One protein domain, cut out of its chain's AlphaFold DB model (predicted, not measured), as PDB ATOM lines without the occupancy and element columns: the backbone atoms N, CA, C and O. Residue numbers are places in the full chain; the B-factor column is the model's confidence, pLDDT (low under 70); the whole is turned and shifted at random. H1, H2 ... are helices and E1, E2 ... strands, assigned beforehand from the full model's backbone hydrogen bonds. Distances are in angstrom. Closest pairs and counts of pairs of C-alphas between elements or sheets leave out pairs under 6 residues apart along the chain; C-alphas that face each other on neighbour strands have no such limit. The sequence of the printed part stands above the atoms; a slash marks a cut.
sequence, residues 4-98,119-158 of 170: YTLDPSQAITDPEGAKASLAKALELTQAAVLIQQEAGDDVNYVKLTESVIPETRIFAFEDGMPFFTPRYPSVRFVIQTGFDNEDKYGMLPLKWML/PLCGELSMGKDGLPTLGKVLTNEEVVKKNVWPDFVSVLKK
ATOM      1  N   TYR A   4      33.721 -21.555  30.785       54.16
ATOM      2  CA  TYR A   4      33.062 -22.165  29.631       54.16
ATOM      3  C   TYR A   4      33.616 -23.565  29.385       54.16
ATOM      4  O   TYR A   4      34.822 -23.781  29.487       54.16
ATOM      5  N   THR A   5      32.736 -24.509  29.058       55.09
ATOM      6  CA  THR A   5      33.095 -25.901  28.768       55.09
ATOM      7  C   THR A   5      33.026 -26.183  27.280       55.09
ATOM      8  O   THR A   5      32.002 -25.909  26.654       55.09
ATOM      9  N   LEU A   6      34.072 -26.795  26.735       59.00
ATOM     10  CA  LEU A   6      34.011 -27.476  25.444       59.00
ATOM     11  C   LEU A   6      33.782 -28.968  25.683       59.00
ATOM     12  O   LEU A   6      34.278 -29.508  26.672       59.00
ATOM     13  N   ASP A   7      33.033 -29.618  24.793       60.16
ATOM     14  CA  ASP A   7      32.837 -31.066  24.843       60.16
ATOM     15  C   ASP A   7      34.160 -31.775  24.487       60.16
ATOM     16  O   ASP A   7      34.659 -31.612  23.367       60.16
ATOM     17  N   PRO A   8      34.763 -32.544  25.413       55.84
ATOM     18  CA  PRO A   8      36.033 -33.213  25.160       55.84
ATOM     19  C   PRO A   8      35.935 -34.312  24.089       55.84
ATOM     20  O   PRO A   8      36.932 -34.589  23.423       55.84
ATOM     21  N   SER A   9      34.752 -34.892  23.855       58.53
ATOM     22  CA  SER A   9      34.560 -36.003  22.908       58.53
ATOM     23  C   SER A   9      34.700 -35.592  21.436       58.53
ATOM     24  O   SER A   9      35.081 -36.405  20.585       58.53
ATOM     25  N   GLN A  10      34.456 -34.314  21.127       65.94
ATOM     26  CA  GLN A  10      34.594 -33.783  19.771       65.94
ATOM     27  C   GLN A  10      36.057 -33.770  19.319       65.94
ATOM     28  O   GLN A  10      36.346 -34.057  18.163       65.94
ATOM     29  N   ALA A  11      36.998 -33.508  20.227       60.91
ATOM     30  CA  ALA A  11      38.417 -33.438  19.886       60.91
ATOM     31  C   ALA A  11      39.034 -34.797  19.511       60.91
ATOM     32  O   ALA A  11      40.023 -34.829  18.782       60.91
ATOM     33  N   ILE A  12      38.427 -35.903  19.953       65.56
ATOM     34  CA  ILE A  12      38.831 -37.268  19.586       65.56
ATOM     35  C   ILE A  12      38.321 -37.622  18.183       65.56
ATOM     36  O   ILE A  12      39.032 -38.228  17.383       65.56
ATOM     37  N   THR A  13      37.072 -37.266  17.887       73.88
ATOM     38  CA  THR A  13      36.359 -37.732  16.688       73.88
ATOM     39  C   THR A  13      36.514 -36.803  15.486       73.88
ATOM     40  O   THR A  13      36.559 -37.282  14.353       73.88
ATOM     41  N   ASP A  14      36.633 -35.494  15.718       77.88
ATOM     42  CA  ASP A  14      36.798 -34.463  14.693       77.88
ATOM     43  C   ASP A  14      37.730 -33.335  15.188       77.88
ATOM     44  O   ASP A  14      37.278 -32.313  15.721       77.88
ATOM     45  N   PRO A  15      39.056 -33.488  15.003       77.19
ATOM     46  CA  PRO A  15      40.034 -32.494  15.442       77.19
ATOM     47  C   PRO A  15      39.859 -31.108  14.803       77.19
ATOM     48  O   PRO A  15      40.129 -30.096  15.452       77.19
ATOM     49  N   GLU A  16      39.410 -31.028  13.547       81.00
ATOM     50  CA  GLU A  16      39.176 -29.742  12.873       81.00
ATOM     51  C   GLU A  16      37.886 -29.083  13.373       81.00
ATOM     52  O   GLU A  16      37.870 -27.878  13.639       81.00
ATOM     53  N   GLY A  17      36.836 -29.872  13.614       76.19
ATOM     54  CA  GLY A  17      35.626 -29.415  14.295       76.19
ATOM     55  C   GLY A  17      35.904 -28.908  15.709       76.19
ATOM     56  O   GLY A  17      35.359 -27.879  16.113       76.19
ATOM     57  N   ALA A  18      36.812 -29.548  16.448       75.81
ATOM     58  CA  ALA A  18      37.232 -29.087  17.769       75.81
ATOM     59  C   ALA A  18      37.996 -27.753  17.719       75.81
ATOM     60  O   ALA A  18      37.744 -26.875  18.550       75.81
ATOM     61  N   LYS A  19      38.868 -27.543  16.720       83.56
ATOM     62  CA  LYS A  19      39.530 -26.242  16.491       83.56
ATOM     63  C   LYS A  19      38.515 -25.152  16.179       83.56
ATOM     64  O   LYS A  19      38.555 -24.084  16.789       83.56
ATOM     65  N   ALA A  20      37.591 -25.423  15.257       82.19
ATOM     66  CA  ALA A  20      36.537 -24.485  14.889       82.19
ATOM     67  C   ALA A  20      35.629 -24.166  16.086       82.19
ATOM     68  O   ALA A  20      35.244 -23.014  16.288       82.19
ATOM     69  N   SER A  21      35.356 -25.161  16.927       79.31
ATOM     70  CA  SER A  21      34.548 -25.001  18.133       79.31
ATOM     71  C   SER A  21      35.248 -24.158  19.191       79.31
ATOM     72  O   SER A  21      34.646 -23.218  19.707       79.31
ATOM     73  N   LEU A  22      36.529 -24.406  19.471       83.12
ATOM     74  CA  LEU A  22      37.312 -23.570  20.385       83.12
ATOM     75  C   LEU A  22      37.433 -22.132  19.862       83.12
ATOM     76  O   LEU A  22      37.182 -21.189  20.611       83.12
ATOM     77  N   ALA A  23      37.737 -21.949  18.575       85.75
ATOM     78  CA  ALA A  23      37.780 -20.630  17.947       85.75
ATOM     79  C   ALA A  23      36.449 -19.889  18.121       85.75
ATOM     80  O   ALA A  23      36.423 -18.734  18.555       85.75
ATOM     81  N   LYS A  24      35.332 -20.575  17.852       83.69
ATOM     82  CA  LYS A  24      34.003 -19.984  17.968       83.69
ATOM     83  C   LYS A  24      33.620 -19.681  19.411       83.69
ATOM     84  O   LYS A  24      33.024 -18.640  19.682       83.69
ATOM     85  N   ALA A  25      33.997 -20.547  20.344       80.75
ATOM     86  CA  ALA A  25      33.819 -20.317  21.768       80.75
ATOM     87  C   ALA A  25      34.556 -19.052  22.219       80.75
ATOM     88  O   ALA A  25      33.967 -18.208  22.889       80.75
ATOM     89  N   LEU A  26      35.811 -18.857  21.817       83.62
ATOM     90  CA  LEU A  26      36.582 -17.665  22.184       83.62
ATOM     91  C   LEU A  26      35.967 -16.376  21.620       83.62
ATOM     92  O   LEU A  26      35.886 -15.377  22.336       83.62
ATOM     93  N   GLU A  27      35.467 -16.407  20.381       85.69
ATOM     94  CA  GLU A  27      34.739 -15.278  19.783       85.69
ATOM     95  C   GLU A  27      33.469 -14.924  20.560       85.69
ATOM     96  O   GLU A  27      33.220 -13.756  20.857       85.69
ATOM     97  N   LEU A  28      32.652 -15.932  20.870       82.94
ATOM     98  CA  LEU A  28      31.344 -15.746  21.493       82.94
ATOM     99  C   LEU A  28      31.449 -15.306  22.949       82.94
ATOM    100  O   LEU A  28      30.660 -14.489  23.418       82.94
ATOM    101  N   THR A  29      32.394 -15.888  23.674       77.62
ATOM    102  CA  THR A  29      32.529 -15.686  25.117       77.62
ATOM    103  C   THR A  29      33.330 -14.443  25.456       77.62
ATOM    104  O   THR A  29      33.178 -13.909  26.554       77.62
ATOM    105  N   GLN A  30      34.199 -13.998  24.539       82.44
ATOM    106  CA  GLN A  30      35.183 -12.946  24.786       82.44
ATOM    107  C   GLN A  30      35.943 -13.174  26.104       82.44
ATOM    108  O   GLN A  30      36.244 -12.230  26.838       82.44
ATOM    109  N   ALA A  31      36.218 -14.440  26.429       77.06
ATOM    110  CA  ALA A  31      36.789 -14.822  27.708       77.06
ATOM    111  C   ALA A  31      38.175 -14.193  27.905       77.06
ATOM    112  O   ALA A  31      39.042 -14.274  27.036       77.06
ATOM    113  N   ALA A  32      38.400 -13.603  29.081       81.75
ATOM    114  CA  ALA A  32      39.721 -13.101  29.462       81.75
ATOM    115  C   ALA A  32      40.685 -14.224  29.871       81.75
ATOM    116  O   ALA A  32      41.903 -14.083  29.757       81.75
ATOM    117  N   VAL A  33      40.132 -15.338  30.350       82.56
ATOM    118  CA  VAL A  33      40.876 -16.492  30.845       82.56
ATOM    119  C   VAL A  33      40.304 -17.745  30.197       82.56
ATOM    120  O   VAL A  33      39.111 -18.015  30.331       82.56
ATOM    121  N   LEU A  34      41.159 -18.510  29.528       85.12
ATOM    122  CA  LEU A  34      40.866 -19.861  29.060       85.12
ATOM    123  C   LEU A  34      41.488 -20.845  30.049       85.12
ATOM    124  O   LEU A  34      42.693 -20.796  30.254       85.12
ATOM    125  N   ILE A  35      40.690 -21.726  30.654       83.44
ATOM    126  CA  ILE A  35      41.199 -22.847  31.458       83.44
ATOM    127  C   ILE A  35      40.988 -24.124  30.654       83.44
ATOM    128  O   ILE A  35      39.875 -24.380  30.199       83.44
ATOM    129  N   GLN A  36      42.038 -24.917  30.486       77.56
ATOM    130  CA  GLN A  36      41.999 -26.166  29.737       77.56
ATOM    131  C   GLN A  36      42.762 -27.273  30.454       77.56
ATOM    132  O   GLN A  36      43.674 -27.006  31.237       77.56
ATOM    133  N   GLN A  37      42.419 -28.520  30.152       76.88
ATOM    134  CA  GLN A  37      43.265 -29.638  30.545       76.88
ATOM    135  C   GLN A  37      44.566 -29.657  29.737       76.88
ATOM    136  O   GLN A  37      44.642 -29.046  28.675       76.88
ATOM    137  N   GLU A  38      45.615 -30.298  30.248       76.19
ATOM    138  CA  GLU A  38      46.844 -30.508  29.470       76.19
ATOM    139  C   GLU A  38      46.605 -31.541  28.362       76.19
ATOM    140  O   GLU A  38      46.805 -31.282  27.172       76.19
ATOM    141  N   ALA A  39      46.123 -32.704  28.784       74.69
ATOM    142  CA  ALA A  39      45.729 -33.815  27.947       74.69
ATOM    143  C   ALA A  39      44.516 -34.507  28.581       74.69
ATOM    144  O   ALA A  39      44.300 -34.410  29.791       74.69
ATOM    145  N   GLY A  40      43.729 -35.183  27.758       68.75
ATOM    146  CA  GLY A  40      42.639 -36.051  28.189       68.75
ATOM    147  C   GLY A  40      42.402 -37.099  27.113       68.75
ATOM    148  O   GLY A  40      42.323 -36.739  25.937       68.75
ATOM    149  N   ASP A  41      42.345 -38.371  27.509       70.62
ATOM    150  CA  ASP A  41      42.381 -39.518  26.595       70.62
ATOM    151  C   ASP A  41      43.529 -39.376  25.565       70.62
ATOM    152  O   ASP A  41      44.681 -39.178  25.953       70.62
ATOM    153  N   ASP A  42      43.217 -39.409  24.265       70.88
ATOM    154  CA  ASP A  42      44.172 -39.259  23.154       70.88
ATOM    155  C   ASP A  42      44.319 -37.804  22.653       70.88
ATOM    156  O   ASP A  42      44.926 -37.542  21.609       70.88
ATOM    157  N   VAL A  43      43.763 -36.822  23.370       72.06
ATOM    158  CA  VAL A  43      43.751 -35.416  22.944       72.06
ATOM    159  C   VAL A  43      44.775 -34.602  23.720       72.06
ATOM    160  O   VAL A  43      44.716 -34.472  24.942       72.06
ATOM    161  N   ASN A  44      45.674 -33.951  22.980       81.50
ATOM    162  CA  ASN A  44      46.578 -32.937  23.510       81.50
ATOM    163  C   ASN A  44      45.957 -31.539  23.337       81.50
ATOM    164  O   ASN A  44      45.967 -30.962  22.243       81.50
ATOM    165  N   TYR A  45      45.416 -30.992  24.424       80.50
ATOM    166  CA  TYR A  45      44.703 -29.710  24.421       80.50
ATOM    167  C   TYR A  45      45.647 -28.513  24.314       80.50
ATOM    168  O   TYR A  45      45.266 -27.479  23.769       80.50
ATOM    169  N   VAL A  46      46.904 -28.676  24.731       83.50
ATOM    170  CA  VAL A  46      47.959 -27.689  24.469       83.50
ATOM    171  C   VAL A  46      48.092 -27.472  22.962       83.50
ATOM    172  O   VAL A  46      47.888 -26.356  22.493       83.50
ATOM    173  N   LYS A  47      48.306 -28.536  22.180       83.81
ATOM    174  CA  LYS A  47      48.424 -28.451  20.712       83.81
ATOM    175  C   LYS A  47      47.144 -27.960  20.038       83.81
ATOM    176  O   LYS A  47      47.212 -27.248  19.032       83.81
ATOM    177  N   LEU A  48      45.978 -28.331  20.572       84.31
ATOM    178  CA  LEU A  48      44.694 -27.819  20.091       84.31
ATOM    179  C   LEU A  48      44.632 -26.294  20.244       84.31
ATOM    180  O   LEU A  48      44.335 -25.587  19.281       84.31
ATOM    181  N   THR A  49      44.979 -25.787  21.426       86.94
ATOM    182  CA  THR A  49      44.986 -24.350  21.704       86.94
ATOM    183  C   THR A  49      46.062 -23.618  20.921       86.94
ATOM    184  O   THR A  49      45.767 -22.565  20.372       86.94
ATOM    185  N   GLU A  50      47.259 -24.175  20.756       88.75
ATOM    186  CA  GLU A  50      48.291 -23.602  19.879       88.75
ATOM    187  C   GLU A  50      47.840 -23.525  18.414       88.75
ATOM    188  O   GLU A  50      48.222 -22.611  17.687       88.75
ATOM    189  N   SER A  51      47.012 -24.468  17.961       87.06
ATOM    190  CA  SER A  51      46.469 -24.443  16.598       87.06
ATOM    191  C   SER A  51      45.457 -23.311  16.394       87.06
ATOM    192  O   SER A  51      45.322 -22.811  15.278       87.06
ATOM    193  N   VAL A  52      44.744 -22.908  17.452       88.00
ATOM    194  CA  VAL A  52      43.738 -21.831  17.421       88.00
ATOM    195  C   VAL A  52      44.353 -20.469  17.758       88.00
ATOM    196  O   VAL A  52      44.064 -19.479  17.087       88.00
ATOM    197  N   ILE A  53      45.241 -20.424  18.752       89.88
ATOM    198  CA  ILE A  53      45.983 -19.251  19.227       89.88
ATOM    199  C   ILE A  53      47.495 -19.528  19.094       89.88
ATOM    200  O   ILE A  53      48.162 -19.830  20.090       89.88
ATOM    201  N   PRO A  54      48.073 -19.426  17.882       90.44
ATOM    202  CA  PRO A  54      49.488 -19.734  17.647       90.44
ATOM    203  C   PRO A  54      50.450 -18.891  18.475       90.44
ATOM    204  O   PRO A  54      51.573 -19.314  18.737       90.44
ATOM    205  N   GLU A  55      50.017 -17.708  18.909       90.38
ATOM    206  CA  GLU A  55      50.830 -16.810  19.720       90.38
ATOM    207  C   GLU A  55      51.132 -17.382  21.117       90.38
ATOM    208  O   GLU A  55      52.107 -16.976  21.732       90.38
ATOM    209  N   THR A  56      50.380 -18.385  21.591       87.50
ATOM    210  CA  THR A  56      50.667 -19.086  22.862       87.50
ATOM    211  C   THR A  56      51.948 -19.925  22.835       87.50
ATOM    212  O   THR A  56      52.441 -20.328  23.888       87.50
ATOM    213  N   ARG A  57      52.523 -20.169  21.651       84.44
ATOM    214  CA  ARG A  57      53.780 -20.921  21.484       84.44
ATOM    215  C   ARG A  57      55.014 -20.126  21.904       84.44
ATOM    216  O   ARG A  57      56.081 -20.702  22.089       84.44
ATOM    217  N   ILE A  58      54.887 -18.805  22.001       82.31
ATOM    218  CA  ILE A  58      55.978 -17.891  22.329       82.31
ATOM    219  C   ILE A  58      55.619 -17.092  23.575       82.31
ATOM    220  O   ILE A  58      54.463 -16.734  23.775       82.31
ATOM    221  N   PHE A  59      56.623 -16.785  24.394       79.00
ATOM    222  CA  PHE A  59      56.448 -15.830  25.481       79.00
ATOM    223  C   PHE A  59      56.644 -14.403  24.954       79.00
ATOM    224  O   PHE A  59      57.651 -14.120  24.297       79.00
ATOM    225  N   ALA A  60      55.708 -13.495  25.238       79.94
ATOM    226  CA  ALA A  60      55.804 -12.093  24.824       79.94
ATOM    227  C   ALA A  60      56.705 -11.301  25.790       79.94
ATOM    228  O   ALA A  60      56.241 -10.548  26.649       79.94
ATOM    229  N   PHE A  61      58.023 -11.484  25.643       75.56
ATOM    230  CA  PHE A  61      59.031 -10.864  26.514       75.56
ATOM    231  C   PHE A  61      59.012  -9.335  26.488       75.56
ATOM    232  O   PHE A  61      59.283  -8.716  27.513       75.56
ATOM    233  N   GLU A  62      58.694  -8.735  25.340       77.75
ATOM    234  CA  GLU A  62      58.690  -7.278  25.158       77.75
ATOM    235  C   GLU A  62      57.668  -6.583  26.071       77.75
ATOM    236  O   GLU A  62      57.955  -5.519  26.616       77.75
ATOM    237  N   ASP A  63      56.526  -7.232  26.313       71.94
ATOM    238  CA  ASP A  63      55.426  -6.700  27.125       71.94
ATOM    239  C   ASP A  63      55.370  -7.301  28.540       71.94
ATOM    240  O   ASP A  63      54.517  -6.928  29.349       71.94
ATOM    241  N   GLY A  64      56.249  -8.261  28.854       75.12
ATOM    242  CA  GLY A  64      56.210  -9.008  30.114       75.12
ATOM    243  C   GLY A  64      54.928  -9.830  30.299       75.12
ATOM    244  O   GLY A  64      54.518 -10.083  31.432       75.12
ATOM    245  N   MET A  65      54.278 -10.226  29.201       81.25
ATOM    246  CA  MET A  65      53.032 -10.997  29.209       81.25
ATOM    247  C   MET A  65      53.275 -12.433  28.723       81.25
ATOM    248  O   MET A  65      54.154 -12.644  27.887       81.25
ATOM    249  N   PRO A  66      52.474 -13.423  29.172       82.06
ATOM    250  CA  PRO A  66      52.588 -14.793  28.679       82.06
ATOM    251  C   PRO A  66      52.504 -14.874  27.156       82.06
ATOM    252  O   PRO A  66      53.312 -15.547  26.539       82.06
ATOM    253  N   PHE A  67      51.576 -14.147  26.538       88.00
ATOM    254  CA  PHE A  67      51.481 -13.999  25.089       88.00
ATOM    255  C   PHE A  67      50.593 -12.795  24.750       88.00
ATOM    256  O   PHE A  67      49.882 -12.267  25.610       88.00
ATOM    257  N   PHE A  68      50.587 -12.397  23.480       86.62
ATOM    258  CA  PHE A  68      49.641 -11.429  22.931       86.62
ATOM    259  C   PHE A  68      49.006 -12.005  21.668       86.62
ATOM    260  O   PHE A  68      49.721 -12.448  20.776       86.62
ATOM    261  N   THR A  69      47.673 -11.997  21.571       87.44
ATOM    262  CA  THR A  69      46.966 -12.473  20.374       87.44
ATOM    263  C   THR A  69      46.038 -11.391  19.805       87.44
ATOM    264  O   THR A  69      45.031 -11.037  20.423       87.44
ATOM    265  N   PRO A  70      46.326 -10.859  18.601       85.38
ATOM    266  CA  PRO A  70      45.413  -9.950  17.906       85.38
ATOM    267  C   PRO A  70      44.107 -10.628  17.472       85.38
ATOM    268  O   PRO A  70      43.113  -9.948  17.226       85.38
ATOM    269  N   ARG A  71      44.110 -11.962  17.339       88.12
ATOM    270  CA  ARG A  71      42.964 -12.757  16.865       88.12
ATOM    271  C   ARG A  71      41.864 -12.841  17.913       88.12
ATOM    272  O   ARG A  71      40.689 -12.749  17.578       88.12
ATOM    273  N   TYR A  72      42.264 -12.958  19.179       89.44
ATOM    274  CA  TYR A  72      41.358 -13.005  20.322       89.44
ATOM    275  C   TYR A  72      41.742 -11.932  21.350       89.44
ATOM    276  O   TYR A  72      42.248 -12.260  22.424       89.44
ATOM    277  N   PRO A  73      41.482 -10.638  21.064       86.94
ATOM    278  CA  PRO A  73      41.982  -9.521  21.866       86.94
ATOM    279  C   PRO A  73      41.495  -9.492  23.310       86.94
ATOM    280  O   PRO A  73      42.028  -8.712  24.095       86.94
ATOM    281  N   SER A  74      40.473 -10.270  23.665       87.19
ATOM    282  CA  SER A  74      39.984 -10.375  25.041       87.19
ATOM    283  C   SER A  74      40.804 -11.351  25.877       87.19
ATOM    284  O   SER A  74      40.933 -11.132  27.078       87.19
ATOM    285  N   VAL A  75      41.395 -12.381  25.264       87.00
ATOM    286  CA  VAL A  75      42.135 -13.423  25.982       87.00
ATOM    287  C   VAL A  75      43.435 -12.830  26.524       87.00
ATOM    288  O   VAL A  75      44.200 -12.183  25.808       87.00
ATOM    289  N   ARG A  76      43.664 -13.012  27.824       84.56
ATOM    290  CA  ARG A  76      44.855 -12.541  28.549       84.56
ATOM    291  C   ARG A  76      45.660 -13.691  29.125       84.56
ATOM    292  O   ARG A  76      46.880 -13.617  29.165       84.56
ATOM    293  N   PHE A  77      44.975 -14.745  29.557       86.25
ATOM    294  CA  PHE A  77      45.607 -15.908  30.161       86.25
ATOM    295  C   PHE A  77      45.046 -17.191  29.565       86.25
ATOM    296  O   PHE A  77      43.830 -17.371  29.487       86.25
ATOM    297  N   VAL A  78      45.946 -18.098  29.193       87.19
ATOM    298  CA  VAL A  78      45.626 -19.502  28.942       87.19
ATOM    299  C   VAL A  78      46.218 -20.290  30.097       87.19
ATOM    300  O   VAL A  78      47.427 -20.266  30.309       87.19
ATOM    301  N   ILE A  79      45.357 -20.936  30.872       86.12
ATOM    302  CA  ILE A  79      45.709 -21.714  32.051       86.12
ATOM    303  C   ILE A  79      45.510 -23.189  31.724       86.12
ATOM    304  O   ILE A  79      44.442 -23.585  31.263       86.12
ATOM    305  N   GLN A  80      46.522 -24.005  31.982       84.62
ATOM    306  CA  GLN A  80      46.501 -25.443  31.734       84.62
ATOM    307  C   GLN A  80      46.588 -26.222  33.056       84.62
ATOM    308  O   GLN A  80      47.285 -25.794  33.976       84.62
ATOM    309  N   THR A  81      45.851 -27.328  33.204       81.00
ATOM    310  CA  THR A  81      45.790 -28.090  34.476       81.00
ATOM    311  C   THR A  81      46.966 -29.037  34.715       81.00
ATOM    312  O   THR A  81      47.051 -29.646  35.778       81.00
ATOM    313  N   GLY A  82      47.861 -29.169  33.747       74.75
ATOM    314  CA  GLY A  82      49.046 -30.005  33.806       74.75
ATOM    315  C   GLY A  82      50.139 -29.512  34.742       74.75
ATOM    316  O   GLY A  82      50.103 -28.407  35.298       74.75
ATOM    317  N   PHE A  83      51.159 -30.352  34.897       70.94
ATOM    318  CA  PHE A  83      52.224 -30.132  35.877       70.94
ATOM    319  C   PHE A  83      53.452 -29.423  35.309       70.94
ATOM    320  O   PHE A  83      54.161 -28.774  36.083       70.94
ATOM    321  N   ASP A  84      53.690 -29.515  34.002       70.62
ATOM    322  CA  ASP A  84      54.903 -29.016  33.351       70.62
ATOM    323  C   ASP A  84      54.647 -27.815  32.426       70.62
ATOM    324  O   ASP A  84      53.541 -27.642  31.902       70.62
ATOM    325  N   ASN A  85      55.688 -27.003  32.245       71.19
ATOM    326  CA  ASN A  85      55.765 -25.832  31.380       71.19
ATOM    327  C   ASN A  85      56.662 -26.032  30.159       71.19
ATOM    328  O   ASN A  85      56.705 -25.125  29.323       71.19
ATOM    329  N   GLU A  86      57.408 -27.139  30.065       74.31
ATOM    330  CA  GLU A  86      58.187 -27.420  28.860       74.31
ATOM    331  C   GLU A  86      57.265 -27.382  27.636       74.31
ATOM    332  O   GLU A  86      56.144 -27.895  27.651       74.31
ATOM    333  N   ASP A  87      57.716 -26.658  26.610       70.81
ATOM    334  CA  ASP A  87      56.990 -26.414  25.362       70.81
ATOM    335  C   ASP A  87      55.604 -25.746  25.504       70.81
ATOM    336  O   ASP A  87      54.771 -25.847  24.609       70.81
ATOM    337  N   LYS A  88      55.355 -25.009  26.600       81.00
ATOM    338  CA  LYS A  88      54.086 -24.292  26.868       81.00
ATOM    339  C   LYS A  88      54.299 -22.834  27.268       81.00
ATOM    340  O   LYS A  88      53.662 -22.330  28.189       81.00
ATOM    341  N   TYR A  89      55.210 -22.147  26.586       80.69
ATOM    342  CA  TYR A  89      55.739 -20.850  27.019       80.69
ATOM    343  C   TYR A  89      54.677 -19.765  27.262       80.69
ATOM    344  O   TYR A  89      54.814 -18.999  28.212       80.69
ATOM    345  N   GLY A  90      53.612 -19.706  26.458       83.75
ATOM    346  CA  GLY A  90      52.521 -18.741  26.632       83.75
ATOM    347  C   GLY A  90      51.357 -19.229  27.499       83.75
ATOM    348  O   GLY A  90      50.359 -18.517  27.628       83.75
ATOM    349  N   MET A  91      51.446 -20.422  28.093       87.94
ATOM    350  CA  MET A  91      50.408 -20.985  28.959       87.94
ATOM    351  C   MET A  91      50.891 -21.063  30.408       87.94
ATOM    352  O   MET A  91      52.030 -21.420  30.691       87.94
ATOM    353  N   LEU A  92      50.003 -20.755  31.350       85.75
ATOM    354  CA  LEU A  92      50.298 -20.807  32.778       85.75
ATOM    355  C   LEU A  92      49.755 -22.109  33.386       85.75
ATOM    356  O   LEU A  92      48.597 -22.453  33.160       85.75
ATOM    357  N   PRO A  93      50.527 -22.847  34.192       83.25
ATOM    358  CA  PRO A  93      50.016 -23.996  34.919       83.25
ATOM    359  C   PRO A  93      49.073 -23.530  36.037       83.25
ATOM    360  O   PRO A  93      49.368 -22.593  36.787       83.25
ATOM    361  N   LEU A  94      47.950 -24.228  36.206       82.81
ATOM    362  CA  LEU A  94      46.927 -23.896  37.201       82.81
ATOM    363  C   LEU A  94      47.501 -23.844  38.624       82.81
ATOM    364  O   LEU A  94      47.095 -22.999  39.418       82.81
ATOM    365  N   LYS A  95      48.498 -24.685  38.931       77.38
ATOM    366  CA  LYS A  95      49.172 -24.725  40.240       77.38
ATOM    367  C   LYS A  95      49.775 -23.380  40.667       77.38
ATOM    368  O   LYS A  95      49.926 -23.149  41.858       77.38
ATOM    369  N   TRP A  96      50.117 -22.496  39.726       77.50
ATOM    370  CA  TRP A  96      50.641 -21.157  40.033       77.50
ATOM    371  C   TRP A  96      49.549 -20.139  40.351       77.50
ATOM    372  O   TRP A  96      49.820 -19.122  40.980       77.50
ATOM    373  N   MET A  97      48.316 -20.421  39.940       74.06
ATOM    374  CA  MET A  97      47.153 -19.574  40.207       74.06
ATOM    375  C   MET A  97      46.514 -19.902  41.563       74.06
ATOM    376  O   MET A  97      45.724 -19.120  42.089       74.06
ATOM    377  N   LEU A  98      46.859 -21.057  42.140       68.81
ATOM    378  CA  LEU A  98      46.400 -21.498  43.449       68.81
ATOM    379  C   LEU A  98      47.345 -20.969  44.533       68.81
ATOM    380  O   LEU A  98      48.311 -21.628  44.912       68.81
ATOM    381  N   PRO A 119      26.557 -16.482  39.350       77.75
ATOM    382  CA  PRO A 119      26.944 -17.053  38.061       77.75
ATOM    383  C   PRO A 119      28.295 -17.771  38.137       77.75
ATOM    384  O   PRO A 119      29.246 -17.217  38.691       77.75
ATOM    385  N   LEU A 120      28.386 -18.968  37.555       72.38
ATOM    386  CA  LEU A 120      29.586 -19.809  37.603       72.38
ATOM    387  C   LEU A 120      29.997 -20.330  36.219       72.38
ATOM    388  O   LEU A 120      31.147 -20.157  35.814       72.38
ATOM    389  N   CYS A 121      29.069 -20.948  35.484       77.00
ATOM    390  CA  CYS A 121      29.373 -21.659  34.241       77.00
ATOM    391  C   CYS A 121      28.550 -21.109  33.080       77.00
ATOM    392  O   CYS A 121      27.329 -21.061  33.161       77.00
ATOM    393  N   GLY A 122      29.190 -20.717  31.987       73.19
ATOM    394  CA  GLY A 122      28.503 -20.375  30.749       73.19
ATOM    395  C   GLY A 122      28.353 -21.637  29.918       73.19
ATOM    396  O   GLY A 122      29.358 -22.237  29.549       73.19
ATOM    397  N   GLU A 123      27.122 -22.066  29.640       71.38
ATOM    398  CA  GLU A 123      26.914 -23.201  28.739       71.38
ATOM    399  C   GLU A 123      27.235 -22.783  27.301       71.38
ATOM    400  O   GLU A 123      26.784 -21.738  26.825       71.38
ATOM    401  N   LEU A 124      27.999 -23.620  26.602       72.75
ATOM    402  CA  LEU A 124      28.070 -23.614  25.148       72.75
ATOM    403  C   LEU A 124      27.270 -24.813  24.656       72.75
ATOM    404  O   LEU A 124      27.566 -25.952  25.011       72.75
ATOM    405  N   SER A 125      26.236 -24.548  23.868       70.88
ATOM    406  CA  SER A 125      25.388 -25.587  23.286       70.88
ATOM    407  C   SER A 125      25.807 -25.827  21.845       70.88
ATOM    408  O   SER A 125      26.032 -24.867  21.105       70.88
ATOM    409  N   MET A 126      25.860 -27.086  21.417       71.06
ATOM    410  CA  MET A 126      26.121 -27.418  20.016       71.06
ATOM    411  C   MET A 126      25.010 -26.870  19.114       71.06
ATOM    412  O   MET A 126      23.830 -27.201  19.269       71.06
ATOM    413  N   GLY A 127      25.393 -25.998  18.187       69.19
ATOM    414  CA  GLY A 127      24.546 -25.464  17.134       69.19
ATOM    415  C   GLY A 127      24.242 -26.511  16.064       69.19
ATOM    416  O   GLY A 127      24.857 -27.575  15.988       69.19
ATOM    417  N   LYS A 128      23.266 -26.206  15.203       73.88
ATOM    418  CA  LYS A 128      22.853 -27.095  14.096       73.88
ATOM    419  C   LYS A 128      23.948 -27.303  13.043       73.88
ATOM    420  O   LYS A 128      23.856 -28.226  12.244       73.88
ATOM    421  N   ASP A 129      24.928 -26.415  13.025       72.94
ATOM    422  CA  ASP A 129      26.107 -26.385  12.166       72.94
ATOM    423  C   ASP A 129      27.307 -27.139  12.759       72.94
ATOM    424  O   ASP A 129      28.366 -27.173  12.142       72.94
ATOM    425  N   GLY A 130      27.156 -27.746  13.941       67.81
ATOM    426  CA  GLY A 130      28.258 -28.415  14.629       67.81
ATOM    427  C   GLY A 130      29.217 -27.455  15.343       67.81
ATOM    428  O   GLY A 130      30.264 -27.898  15.807       67.81
ATOM    429  N   LEU A 131      28.873 -26.164  15.443       75.88
ATOM    430  CA  LEU A 131      29.658 -25.153  16.153       75.88
ATOM    431  C   LEU A 131      28.956 -24.716  17.444       75.88
ATOM    432  O   LEU A 131      27.726 -24.704  17.513       75.88
ATOM    433  N   PRO A 132      29.702 -24.325  18.488       73.81
ATOM    434  CA  PRO A 132      29.108 -23.907  19.743       73.81
ATOM    435  C   PRO A 132      28.352 -22.585  19.594       73.81
ATOM    436  O   PRO A 132      28.775 -21.655  18.906       73.81
ATOM    437  N   THR A 133      27.238 -22.492  20.307       77.75
ATOM    438  CA  THR A 133      26.392 -21.305  20.449       77.75
ATOM    439  C   THR A 133      26.271 -20.943  21.927       77.75
ATOM    440  O   THR A 133      26.371 -21.815  22.792       77.75
ATOM    441  N   LEU A 134      26.076 -19.656  22.236       76.94
ATOM    442  CA  LEU A 134      25.909 -19.215  23.622       76.94
ATOM    443  C   LEU A 134      24.622 -19.797  24.207       76.94
ATOM    444  O   LEU A 134      23.518 -19.494  23.750       76.94
ATOM    445  N   GLY A 135      24.788 -20.625  25.229       74.50
ATOM    446  CA  GLY A 135      23.718 -21.120  26.072       74.50
ATOM    447  C   GLY A 135      23.452 -20.191  27.253       74.50
ATOM    448  O   GLY A 135      23.803 -19.008  27.270       74.50
ATOM    449  N   LYS A 136      22.797 -20.745  28.273       79.56
ATOM    450  CA  LYS A 136      22.491 -20.021  29.504       79.56
ATOM    451  C   LYS A 136      23.731 -19.963  30.401       79.56
ATOM    452  O   LYS A 136      24.483 -20.927  30.514       79.56
ATOM    453  N   VAL A 137      23.902 -18.847  31.104       80.62
ATOM    454  CA  VAL A 137      24.829 -18.788  32.239       80.62
ATOM    455  C   VAL A 137      24.173 -19.446  33.451       80.62
ATOM    456  O   VAL A 137      23.129 -18.994  33.923       80.62
ATOM    457  N   LEU A 138      24.787 -20.522  33.928       80.75
ATOM    458  CA  LEU A 138      24.387 -21.277  35.101       80.75
ATOM    459  C   LEU A 138      24.935 -20.666  36.380       80.75
ATOM    460  O   LEU A 138      26.096 -20.247  36.450       80.75
ATOM    461  N   THR A 139      24.115 -20.700  37.420       84.94
ATOM    462  CA  THR A 139      24.534 -20.353  38.779       84.94
ATOM    463  C   THR A 139      25.194 -21.534  39.498       84.94
ATOM    464  O   THR A 139      25.080 -22.679  39.059       84.94
ATOM    465  N   ASN A 140      25.841 -21.282  40.642       80.25
ATOM    466  CA  ASN A 140      26.379 -22.324  41.531       80.25
ATOM    467  C   ASN A 140      25.365 -23.455  41.798       80.25
ATOM    468  O   ASN A 140      25.689 -24.633  41.666       80.25
ATOM    469  N   GLU A 141      24.117 -23.111  42.132       84.94
ATOM    470  CA  GLU A 141      23.051 -24.096  42.351       84.94
ATOM    471  C   GLU A 141      22.720 -24.913  41.104       84.94
ATOM    472  O   GLU A 141      22.470 -26.113  41.199       84.94
ATOM    473  N   GLU A 142      22.669 -24.272  39.940       84.88
ATOM    474  CA  GLU A 142      22.337 -24.947  38.688       84.88
ATOM    475  C   GLU A 142      23.462 -25.886  38.257       84.88
ATOM    476  O   GLU A 142      23.174 -27.000  37.825       84.88
ATOM    477  N   VAL A 143      24.723 -25.499  38.461       81.44
ATOM    478  CA  VAL A 143      25.894 -26.361  38.235       81.44
ATOM    479  C   VAL A 143      25.839 -27.601  39.128       81.44
ATOM    480  O   VAL A 143      26.034 -28.714  38.638       81.44
ATOM    481  N   VAL A 144      25.499 -27.439  40.411       83.81
ATOM    482  CA  VAL A 144      25.340 -28.560  41.355       83.81
ATOM    483  C   VAL A 144      24.171 -29.469  40.967       83.81
ATOM    484  O   VAL A 144      24.319 -30.690  40.990       83.81
ATOM    485  N   LYS A 145      23.019 -28.896  40.593       86.62
ATOM    486  CA  LYS A 145      21.813 -29.653  40.205       86.62
ATOM    487  C   LYS A 145      22.007 -30.423  38.897       86.62
ATOM    488  O   LYS A 145      21.563 -31.560  38.800       86.62
ATOM    489  N   LYS A 146      22.654 -29.810  37.902       82.62
ATOM    490  CA  LYS A 146      22.902 -30.407  36.579       82.62
ATOM    491  C   LYS A 146      24.147 -31.298  36.530       82.62
ATOM    492  O   LYS A 146      24.325 -32.012  35.553       82.62
ATOM    493  N   ASN A 147      24.995 -31.252  37.557       79.75
ATOM    494  CA  ASN A 147      26.253 -31.993  37.627       79.75
ATOM    495  C   ASN A 147      27.202 -31.726  36.437       79.75
ATOM    496  O   ASN A 147      27.843 -32.645  35.938       79.75
ATOM    497  N   VAL A 148      27.282 -30.467  35.980       72.88
ATOM    498  CA  VAL A 148      28.050 -30.077  34.772       72.88
ATOM    499  C   VAL A 148      29.556 -30.329  34.930       72.88
ATOM    500  O   VAL A 148      30.230 -30.634  33.953       72.88
ATOM    501  N   TRP A 149      30.069 -30.291  36.166       73.56
ATOM    502  CA  TRP A 149      31.445 -30.661  36.512       73.56
ATOM    503  C   TRP A 149      31.469 -31.583  37.721       73.56
ATOM    504  O   TRP A 149      31.535 -31.092  38.846       73.56
ATOM    505  N   PRO A 150      31.435 -32.906  37.533       74.12
ATOM    506  CA  PRO A 150      31.324 -33.841  38.647       74.12
ATOM    507  C   PRO A 150      32.401 -33.663  39.728       74.12
ATOM    508  O   PRO A 150      32.117 -33.844  40.911       74.12
ATOM    509  N   ASP A 151      33.625 -33.292  39.347       72.50
ATOM    510  CA  ASP A 151      34.715 -33.036  40.297       72.50
ATOM    511  C   ASP A 151      34.514 -31.718  41.043       72.50
ATOM    512  O   ASP A 151      34.518 -31.690  42.271       72.50
ATOM    513  N   PHE A 152      34.224 -30.628  40.334       70.81
ATOM    514  CA  PHE A 152      33.980 -29.335  40.976       70.81
ATOM    515  C   PHE A 152      32.702 -29.338  41.829       70.81
ATOM    516  O   PHE A 152      32.637 -28.707  42.880       70.81
ATOM    517  N   VAL A 153      31.688 -30.101  41.423       77.94
ATOM    518  CA  VAL A 153      30.455 -30.303  42.189       77.94
ATOM    519  C   VAL A 153      30.741 -31.011  43.510       77.94
ATOM    520  O   VAL A 153      30.125 -30.644  44.508       77.94
ATOM    521  N   SER A 154      31.694 -31.950  43.561       74.81
ATOM    522  CA  SER A 154      32.122 -32.554  44.834       74.81
ATOM    523  C   SER A 154      32.741 -31.517  45.776       74.81
ATOM    524  O   SER A 154      32.382 -31.467  46.950       74.81
ATOM    525  N   VAL A 155      33.543 -30.585  45.248       74.44
ATOM    526  CA  VAL A 155      34.095 -29.459  46.019       74.44
ATOM    527  C   VAL A 155      32.985 -28.537  46.529       74.44
ATOM    528  O   VAL A 155      32.962 -28.196  47.711       74.44
ATOM    529  N   LEU A 156      32.024 -28.171  45.672       73.31
ATOM    530  CA  LEU A 156      30.890 -27.319  46.052       73.31
ATOM    531  C   LEU A 156      29.995 -27.971  47.116       73.31
ATOM    532  O   LEU A 156      29.469 -27.272  47.983       73.31
ATOM    533  N   LYS A 157      29.835 -29.298  47.072       77.38
ATOM    534  CA  LYS A 157      29.104 -30.077  48.085       77.38
ATOM    535  C   LYS A 157      29.919 -30.355  49.348       77.38
ATOM    536  O   LYS A 157      29.329 -30.693  50.368       77.38
ATOM    537  N   LYS A 158      31.240 -30.145  49.302       77.38
ATOM    538  CA  LYS A 158      32.206 -30.563  50.331       77.38
ATOM    539  C   LYS A 158      32.219 -32.084  50.536       77.38
ATOM    540  O   LYS A 158      32.433 -32.559  51.650       77.38
TER     541      LYS A 158
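Overview. This is residues 4 to 98 and 119 to 158 of the 170 residues of the protein "Hypothetical protein" of Helicotheca tamesis (UniProt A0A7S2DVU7). Two lobes are bridged by the longest helix, H2: one lobe is a small parallel sheet, E1 E2 E3, with H3 over one face, and the other is a long hairpin, E4 and E5, with H6 and H7 at one end. H2 meets H3 on one side and the hairpin near its turn on the other, while the sheet and the hairpin stay apart. The printed part has 135 residues, with seven named helices and five named strands in the order H1 H2 E1 H3 H4 E2 E3 H5 E4 E5 H6 H7; the class is mixed, helices and strands. It is compact, with a radius of gyration of the C-alphas of 15.1 A and spans of 45 by 38 by 29 A.

Along the chain. The three-stranded sheet has E1, residues 33 to 36, 9.8 A, from C-alpha 33 at (40.876, -16.492, 30.845); E2, residues 77 to 80, 9.7 A; and E3, residues 91 to 93. H3 is residues 45 to 52, 10.6 A, H4 residues 54 to 57 and H5 residues 94 to 97. H1 is residues 8 to 13, and H2 residues 15 to 29, 20.8 A. E4, residues 119 to 126, measures 20.8 A and E5, residues 132 to 139, 19.9 A. H6 is residues 140 to 146, 10.1 A, and H7 residues 150 to 157, 10.4 A, ending at C-alpha 157 (29.104, -30.077, 48.085).

Arrangement. E1 and E2 are parallel, with N 34 and O 77 2.9 A apart; E2 and E3 are parallel, with N 92 and O 78 2.8 A apart. E1, H3 H4, E2 form a strand-helix-strand unit, two parallel neighbour strands with helices between, with a right-handed crossover. H3 is on this sheet at a height of 10.1 A, over E2 and only just over E1, with 3 C-alphas. H4 is only just not on it, with 4 pairs of C-alphas within 10 A; H5 only grazes it. With residues 18 to 23 alone, H2 touches H3, closest C-alphas Ala 23 and Val 52 at 6.1 A. H1 and H2 touch only at the corner, closest C-alphas Ala 11 and Ala 18 at 5.0 A. The closest C-alphas of H2 and E5 are those of Ser 21 and Pro 132, 5.8 A. The hairpin E4 and E5 is antiparallel, with N 138 and O 121 2.7 A apart. H6 and H7 touch at a steep tilt of 49 degrees, opposite ways, closest C-alphas Val 144 and Val 153 at 5.5 A. In H2, H3, H6 and H7 every O i to N i+4 pair is within hydrogen-bond range, in H1 1 of 2; H4 and H5 are too short for one.

Size, cuts and confidence. The C-alphas farthest apart are those of Glu 62 and Lys 145, 45.7 A. Residues 99 to 118 are not printed; C-alphas 98 and 119 are 20.7 A apart across this cut. The link from H4 to E2, residues 58 to 76, is long. Mean pLDDT of the printed part is 78.3; residues 4 to 12, 40, 98, 127 and 130 are under 70.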